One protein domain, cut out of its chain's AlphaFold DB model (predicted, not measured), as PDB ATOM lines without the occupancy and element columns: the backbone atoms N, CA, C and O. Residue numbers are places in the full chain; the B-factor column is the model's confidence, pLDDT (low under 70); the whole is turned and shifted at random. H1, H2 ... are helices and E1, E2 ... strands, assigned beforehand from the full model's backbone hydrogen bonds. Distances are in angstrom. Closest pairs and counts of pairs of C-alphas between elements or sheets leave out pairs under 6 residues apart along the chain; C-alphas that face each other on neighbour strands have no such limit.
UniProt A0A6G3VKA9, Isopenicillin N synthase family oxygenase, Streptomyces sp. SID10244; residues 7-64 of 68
ATOM      1  N   VAL A   7      40.159 -19.038   4.682       98.06
ATOM      2  CA  VAL A   7      39.588 -20.285   4.168       98.06
ATOM      3  C   VAL A   7      38.759 -19.986   2.926       98.06
ATOM      4  O   VAL A   7      37.795 -19.229   2.970       98.06
ATOM      5  N   ASP A   8      39.150 -20.610   1.821       98.06
ATOM      6  CA  ASP A   8      38.367 -20.622   0.590       98.06
ATOM      7  C   ASP A   8      37.321 -21.734   0.677       98.06
ATOM      8  O   ASP A   8      37.671 -22.899   0.904       98.06
ATOM      9  N   ILE A   9      36.049 -21.357   0.540       98.38
ATOM     10  CA  ILE A   9      34.908 -22.269   0.619       98.38
ATOM     11  C   ILE A   9      34.249 -22.530  -0.737       98.38
ATOM     12  O   ILE A   9      33.202 -23.172  -0.766       98.38
ATOM     13  N   SER A  10      34.851 -22.093  -1.848       98.06
ATOM     14  CA  SER A  10      34.326 -22.305  -3.207       98.06
ATOM     15  C   SER A  10      33.934 -23.763  -3.449       98.06
ATOM     16  O   SER A  10      32.776 -24.041  -3.732       98.06
ATOM     17  N   GLY A  11      34.836 -24.714  -3.189       97.19
ATOM     18  CA  GLY A  11      34.554 -26.150  -3.335       97.19
ATOM     19  C   GLY A  11      33.487 -26.709  -2.378       97.19
ATOM     20  O   GLY A  11      33.045 -27.844  -2.541       97.19
ATOM     21  N   TYR A  12      33.067 -25.941  -1.368       97.62
ATOM     22  CA  TYR A  12      31.948 -26.300  -0.496       97.62
ATOM     23  C   TYR A  12      30.604 -25.808  -1.035       97.62
ATOM     24  O   TYR A  12      29.599 -26.497  -0.855       97.62
ATOM     25  N   VAL A  13      30.578 -24.626  -1.656       97.00
ATOM     26  CA  VAL A  13      29.354 -23.985  -2.167       97.00
ATOM     27  C   VAL A  13      29.100 -24.265  -3.646       97.00
ATOM     28  O   VAL A  13      27.983 -24.061  -4.109       97.00
ATOM     29  N   ASP A  14      30.100 -24.775  -4.363       97.06
ATOM     30  CA  ASP A  14      29.987 -25.200  -5.754       97.06
ATOM     31  C   ASP A  14      28.861 -26.248  -5.914       97.06
ATOM     32  O   ASP A  14      28.895 -27.297  -5.249       97.06
ATOM     33  N   PRO A  15      27.845 -25.990  -6.762       95.81
ATOM     34  CA  PRO A  15      26.811 -26.966  -7.094       95.81
ATOM     35  C   PRO A  15      27.377 -28.277  -7.651       95.81
ATOM     36  O   PRO A  15      26.858 -29.345  -7.324       95.81
ATOM     37  N   ASP A  16      28.477 -28.204  -8.403       97.06
ATOM     38  CA  ASP A  16      29.160 -29.347  -9.014       97.06
ATOM     39  C   ASP A  16      30.268 -29.927  -8.107       97.06
ATOM     40  O   ASP A  16      30.914 -30.926  -8.437       97.06
ATOM     41  N   GLY A  17      30.467 -29.339  -6.920       94.94
ATOM     42  CA  GLY A  17      31.493 -29.733  -5.959       94.94
ATOM     43  C   GLY A  17      31.275 -31.133  -5.378       94.94
ATOM     44  O   GLY A  17      30.186 -31.480  -4.893       94.94
ATOM     45  N   THR A  18      32.340 -31.939  -5.350       98.19
ATOM     46  CA  THR A  18      32.279 -33.327  -4.881       98.19
ATOM     47  C   THR A  18      32.191 -33.421  -3.354       98.19
ATOM     48  O   THR A  18      32.547 -32.502  -2.612       98.19
ATOM     49  N   ALA A  19      31.804 -34.593  -2.837       98.12
ATOM     50  CA  ALA A  19      31.855 -34.863  -1.396       98.12
ATOM     51  C   ALA A  19      33.272 -34.689  -0.809       98.12
ATOM     52  O   ALA A  19      33.428 -34.310   0.354       98.12
ATOM     53  N   ARG A  20      34.316 -34.939  -1.613       98.31
ATOM     54  CA  ARG A  20      35.713 -34.754  -1.207       98.31
ATOM     55  C   ARG A  20      36.057 -33.275  -1.036       98.31
ATOM     56  O   ARG A  20      36.736 -32.948  -0.060       98.31
ATOM     57  N   ASP A  21      35.578 -32.416  -1.930       97.75
ATOM     58  CA  ASP A  21      35.821 -30.970  -1.892       97.75
ATOM     59  C   ASP A  21      35.147 -30.349  -0.668       97.75
ATOM     60  O   ASP A  21      35.797 -29.687   0.146       97.75
ATOM     61  N   ARG A  22      33.879 -30.710  -0.437       98.38
ATOM     62  CA  ARG A  22      33.121 -30.294   0.752       98.38
ATOM     63  C   ARG A  22      33.807 -30.744   2.044       98.38
ATOM     64  O   ARG A  22      33.994 -29.948   2.964       98.38
ATOM     65  N   ALA A  23      34.261 -31.998   2.107       98.44
ATOM     66  CA  ALA A  23      34.973 -32.518   3.274       98.44
ATOM     67  C   ALA A  23      36.342 -31.850   3.492       98.44
ATOM     68  O   ALA A  23      36.786 -31.715   4.633       98.44
ATOM     69  N   HIS A  24      37.034 -31.443   2.423       98.19
ATOM     70  CA  HIS A  24      38.289 -30.701   2.531       98.19
ATOM     71  C   HIS A  24      38.069 -29.326   3.168       98.19
ATOM     72  O   HIS A  24      38.760 -28.992   4.132       98.19
ATOM     73  N   VAL A  25      37.079 -28.569   2.690       98.31
ATOM     74  CA  VAL A  25      36.728 -27.260   3.259       98.31
ATOM     75  C   VAL A  25      36.284 -27.392   4.719       98.31
ATOM     76  O   VAL A  25      36.781 -26.655   5.571       98.31
ATOM     77  N   ALA A  26      35.434 -28.374   5.036       98.25
ATOM     78  CA  ALA A  26      34.961 -28.611   6.402       98.25
ATOM     79  C   ALA A  26      36.113 -28.858   7.392       98.25
ATOM     80  O   ALA A  26      36.121 -28.291   8.481       98.25
ATOM     81  N   ARG A  27      37.128 -29.646   7.002       98.44
ATOM     82  CA  ARG A  27      38.322 -29.863   7.839       98.44
ATOM     83  C   ARG A  27      39.117 -28.579   8.066       98.44
ATOM     84  O   ARG A  27      39.577 -28.348   9.175       98.44
ATOM     85  N   ARG A  28      39.272 -27.738   7.040       97.69
ATOM     86  CA  ARG A  28      39.990 -26.460   7.176       97.69
ATOM     87  C   ARG A  28      39.264 -25.488   8.106       97.69
ATOM     88  O   ARG A  28      39.916 -24.828   8.910       97.69
ATOM     89  N   LEU A  29      37.937 -25.422   8.005       97.88
ATOM     90  CA  LEU A  29      37.098 -24.647   8.921       97.88
ATOM     91  C   LEU A  29      37.208 -25.163  10.362       97.88
ATOM     92  O   LEU A  29      37.415 -24.358  11.262       97.88
ATOM     93  N   ASP A  30      37.143 -26.482  10.579       98.00
ATOM     94  CA  ASP A  30      37.311 -27.086  11.913       98.00
ATOM     95  C   ASP A  30      38.644 -26.681  12.562       98.00
ATOM     96  O   ASP A  30      38.656 -26.194  13.693       98.00
ATOM     97  N   THR A  31      39.756 -26.801  11.827       97.00
ATOM     98  CA  THR A  31      41.080 -26.390  12.312       97.00
ATOM     99  C   THR A  31      41.118 -24.904  12.673       97.00
ATOM    100  O   THR A  31      41.525 -24.556  13.780       97.00
ATOM    101  N   ALA A  32      40.640 -24.022  11.786       96.31
ATOM    102  CA  ALA A  32      40.623 -22.578  12.035       96.31
ATOM    103  C   ALA A  32      39.818 -22.212  13.297       96.31
ATOM    104  O   ALA A  32      40.278 -21.427  14.130       96.31
ATOM    105  N   CYS A  33      38.644 -22.826  13.469       95.75
ATOM    106  CA  CYS A  33      37.780 -22.595  14.622       95.75
ATOM    107  C   CYS A  33      38.392 -23.106  15.934       95.75
ATOM    108  O   CYS A  33      38.249 -22.445  16.958       95.75
ATOM    109  N   ARG A  34      39.074 -24.258  15.921       96.50
ATOM    110  CA  ARG A  34      39.680 -24.853  17.125       96.50
ATOM    111  C   ARG A  34      40.974 -24.180  17.559       96.50
ATOM    112  O   ARG A  34      41.233 -24.101  18.755       96.50
ATOM    113  N   GLU A  35      41.790 -23.736  16.608       94.69
ATOM    114  CA  GLU A  35      43.128 -23.217  16.902       94.69
ATOM    115  C   GLU A  35      43.150 -21.697  17.084       94.69
ATOM    116  O   GLU A  35      43.849 -21.195  17.962       94.69
ATOM    117  N   VAL A  36      42.391 -20.957  16.266       95.38
ATOM    118  CA  VAL A  36      42.437 -19.483  16.230       95.38
ATOM    119  C   VAL A  36      41.145 -18.857  16.752       95.38
ATOM    120  O   VAL A  36      41.183 -17.783  17.349       95.38
ATOM    121  N   GLY A  37      39.998 -19.501  16.520       94.06
ATOM    122  CA  GLY A  37      38.674 -18.977  16.886       94.06
ATOM    123  C   GLY A  37      38.164 -17.856  15.971       94.06
ATOM    124  O   GLY A  37      37.051 -17.374  16.155       94.06
ATOM    125  N   PHE A  38      38.953 -17.466  14.965       95.44
ATOM    126  CA  PHE A  38      38.600 -16.498  13.930       95.44
ATOM    127  C   PHE A  38      38.944 -17.059  12.552       95.44
ATOM    128  O   PHE A  38      39.916 -17.799  12.396       95.44
ATOM    129  N   VAL A  39      38.171 -16.670  11.540       96.94
ATOM    130  CA  VAL A  39      38.379 -17.074  10.148       96.94
ATOM    131  C   VAL A  39      37.958 -15.951   9.204       96.94
ATOM    132  O   VAL A  39      36.948 -15.289   9.425       96.94
ATOM    133  N   GLN A  40      38.733 -15.747   8.141       97.25
ATOM    134  CA  GLN A  40      38.339 -14.954   6.980       97.25
ATOM    135  C   GLN A  40      37.876 -15.912   5.882       97.25
ATOM    136  O   GLN A  40      38.603 -16.844   5.538       97.25
ATOM    137  N   ILE A  41      36.678 -15.707   5.339       97.62
ATOM    138  CA  ILE A  41      36.113 -16.572   4.298       97.62
ATOM    139  C   ILE A  41      36.249 -15.896   2.933       97.62
ATOM    140  O   ILE A  41      35.905 -14.728   2.783       97.62
ATOM    141  N   VAL A  42      36.696 -16.655   1.932       97.88
ATOM    142  CA  VAL A  42      36.660 -16.272   0.512       97.88
ATOM    143  C   VAL A  42      35.954 -17.356  -0.304       97.88
ATOM    144  O   VAL A  42      35.729 -18.461   0.191       97.88
ATOM    145  N   GLY A  43      35.559 -17.049  -1.541       97.62
ATOM    146  CA  GLY A  43      34.874 -18.021  -2.406       97.62
ATOM    147  C   GLY A  43      33.456 -18.379  -1.940       97.62
ATOM    148  O   GLY A  43      32.933 -19.421  -2.309       97.62
ATOM    149  N   HIS A  44      32.825 -17.531  -1.123       96.88
ATOM    150  CA  HIS A  44      31.510 -17.780  -0.518       96.88
ATOM    151  C   HIS A  44      30.317 -17.686  -1.480       96.88
ATOM    152  O   HIS A  44      29.199 -17.990  -1.079       96.88
ATOM    153  N   GLY A  45      30.513 -17.219  -2.715       96.25
ATOM    154  CA  GLY A  45      29.436 -17.083  -3.705       96.25
ATOM    155  C   GLY A  45      28.471 -15.912  -3.474       96.25
ATOM    156  O   GLY A  45      27.625 -15.659  -4.317       96.25
ATOM    157  N   ILE A  46      28.589 -15.172  -2.363       96.62
ATOM    158  CA  ILE A  46      27.886 -13.888  -2.188       96.62
ATOM    159  C   ILE A  46      28.342 -12.901  -3.269       96.62
ATOM    160  O   ILE A  46      29.531 -12.580  -3.354       96.62
ATOM    161  N   GLU A  47      27.381 -12.418  -4.053       97.44
ATOM    162  CA  GLU A  47      27.595 -11.429  -5.107       97.44
ATOM    163  C   GLU A  47      28.154 -10.115  -4.558       97.44
ATOM    164  O   GLU A  47      27.786  -9.661  -3.470       97.44
ATOM    165  N   ARG A  48      29.029  -9.469  -5.338       96.00
ATOM    166  CA  ARG A  48      29.649  -8.195  -4.938       96.00
ATOM    167  C   ARG A  48      28.609  -7.094  -4.724       96.00
ATOM    168  O   ARG A  48      28.718  -6.357  -3.754       96.00
ATOM    169  N   GLU A  49      27.574  -7.058  -5.560       98.12
ATOM    170  CA  GLU A  49      26.468  -6.101  -5.435       98.12
ATOM    171  C   GLU A  49      25.765  -6.195  -4.072       98.12
ATOM    172  O   GLU A  49      25.418  -5.175  -3.486       98.12
ATOM    173  N   THR A  50      25.626  -7.400  -3.509       98.38
ATOM    174  CA  THR A  50      25.043  -7.588  -2.172       98.38
ATOM    175  C   THR A  50      25.918  -6.971  -1.079       98.38
ATOM    176  O   THR A  50      25.399  -6.375  -0.136       98.38
ATOM    177  N   ILE A  51      27.243  -7.107  -1.191       97.50
ATOM    178  CA  ILE A  51      28.198  -6.537  -0.227       97.50
ATOM    179  C   ILE A  51      28.201  -5.010  -0.330       97.50
ATOM    180  O   ILE A  51      28.103  -4.325   0.688       97.50
ATOM    181  N   ASP A  52      28.264  -4.486  -1.553       98.12
ATOM    182  CA  ASP A  52      28.269  -3.047  -1.816       98.12
ATOM    183  C   ASP A  52      26.944  -2.405  -1.370       98.12
ATOM    184  O   ASP A  52      26.942  -1.349  -0.737       98.12
ATOM    185  N   GLY A  53      25.817  -3.079  -1.616       98.62
ATOM    186  CA  GLY A  53      24.496  -2.651  -1.161       98.62
ATOM    187  C   GLY A  53      24.368  -2.618   0.364       98.62
ATOM    188  O   GLY A  53      23.812  -1.664   0.904       98.62
ATOM    189  N   LEU A  54      24.925  -3.608   1.077       98.44
ATOM    190  CA  LEU A  54      24.972  -3.589   2.542       98.44
ATOM    191  C   LEU A  54      25.781  -2.392   3.059       98.44
ATOM    192  O   LEU A  54      25.331  -1.715   3.980       98.44
ATOM    193  N   ALA A  55      26.954  -2.131   2.477       98.31
ATOM    194  CA  ALA A  55      27.792  -1.001   2.874       98.31
ATOM    195  C   ALA A  55      27.062   0.337   2.669       98.31
ATOM    196  O   ALA A  55      26.980   1.134   3.599       98.31
ATOM    197  N   ALA A  56      26.441   0.529   1.501       98.62
ATOM    198  CA  ALA A  56      25.672   1.735   1.203       98.62
ATOM    199  C   ALA A  56      24.476   1.925   2.152       98.62
ATOM    200  O   ALA A  56      24.241   3.031   2.630       98.62
ATOM    201  N   ALA A  57      23.745   0.850   2.466       98.69
ATOM    202  CA  ALA A  57      22.614   0.911   3.389       98.69
ATOM    203  C   ALA A  57      23.044   1.251   4.826       98.69
ATOM    204  O   ALA A  57      22.339   1.979   5.525       98.69
ATOM    205  N   LEU A  58      24.197   0.740   5.275       98.56
ATOM    206  CA  LEU A  58      24.775   1.113   6.567       98.56
ATOM    207  C   LEU A  58      25.134   2.602   6.591       98.56
ATOM    208  O   LEU A  58      24.756   3.294   7.536       98.56
ATOM    209  N   ASP A  59      25.804   3.098   5.549       98.38
ATOM    210  CA  ASP A  59      26.172   4.510   5.436       98.38
ATOM    211  C   ASP A  59      24.934   5.422   5.443       98.38
ATOM    212  O   ASP A  59      24.901   6.407   6.180       98.38
ATOM    213  N   GLU A  60      23.889   5.077   4.683       98.38
ATOM    214  CA  GLU A  60      22.627   5.828   4.650       98.38
ATOM    215  C   GLU A  60      21.950   5.856   6.025       98.38
ATOM    216  O   GLU A  60      21.543   6.918   6.496       98.38
ATOM    217  N   PHE A  61      21.868   4.704   6.697       97.44
ATOM    218  CA  PHE A  61      21.241   4.604   8.011       97.44
ATOM    219  C   PHE A  61      21.976   5.437   9.064       97.44
ATOM    220  O   PHE A  61      21.350   6.183   9.816       97.44
ATOM    221  N   PHE A  62      23.306   5.340   9.117       97.00
ATOM    222  CA  PHE A  62      24.099   6.072  10.105       97.00
ATOM    223  C   PHE A  62      24.282   7.558   9.766       97.00
ATOM    224  O   PHE A  62      24.717   8.320  10.630       97.00
ATOM    225  N   ALA A  63      23.919   7.992   8.556       97.00
ATOM    226  CA  ALA A  63      23.839   9.405   8.191       97.00
ATOM    227  C   ALA A  63      22.555  10.098   8.691       97.00
ATOM    228  O   ALA A  63      22.459  11.326   8.615       97.00
ATOM    229  N   LEU A  64      21.567   9.347   9.191       97.50
ATOM    230  CA  LEU A  64      20.339   9.917   9.741       97.50
ATOM    231  C   LEU A  64      20.613  10.731  11.025       97.50
ATOM    232  O   LEU A  64      21.539  10.414  11.778       97.50
TER     233      LEU A  64
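What this domain is: This is residues 7 to 64 of the 68 residues of the protein "Isopenicillin N synthase family oxygenase" of Streptomyces sp. SID10244 (UniProt A0A6G3VKA9). A small flat body is made of one long helix, H2, with the short H1 packed on its early part and the strand E1 folding back past the printed start; from this body the helix H3 sticks out as a free arm, with residues 46 to 64 standing free. The printed part has 58 residues, with H1, H2, E1 and H3 in that order, and its class is mostly helix. It is only just loose, close to extended, with a radius of gyration of the C-alphas of 15.4 A, and spans 47 by 30 by 9 A.

Where its parts are: Begin at Val 7 and go on to C-alpha 10 at (34.326, -22.305, -3.207), where H1, residues 10 to 13, starts. Find C-alpha 19 at (31.855, -34.863, -1.396); from there H2, residues 19 to 35, runs 24.4 A. Next comes E1, residues 40 to 42, 6.8 A long. H3, residues 48 to 62, runs 21.5 A and ends with C-alpha 62 at (24.099, 6.072, 10.105).

How they stand to each other: H1 touches H2, which meets it with residues 21 to 26 alone; look at Tyr 12 and Arg 22, whose C-alphas are the closest at 4.3 A. E1 pairs with no named strand, but residues 7 to 8 form a short parallel pairing with its residues 41 to 42. The closest C-alphas of H1 and E1 are those of Ser 10 and Val 42, 7.5 A apart. H2 and E1 are apart, and H3 is apart from H1, H2 and E1. In H2 and H3 every O i to N i+4 pair is within hydrogen-bond range; H1 is too short for such a pair.

The domain as a whole: The farthest C-alphas in the domain are those of Arg 20 and Leu 64, 48.5 A apart. Without the free stretch, the body of 39 residues spans 30 by 18 by 7 A. The three links are tight, and the printed part has no cut. The mean pLDDT of the printed part is 97.4, and no printed residue is under 70.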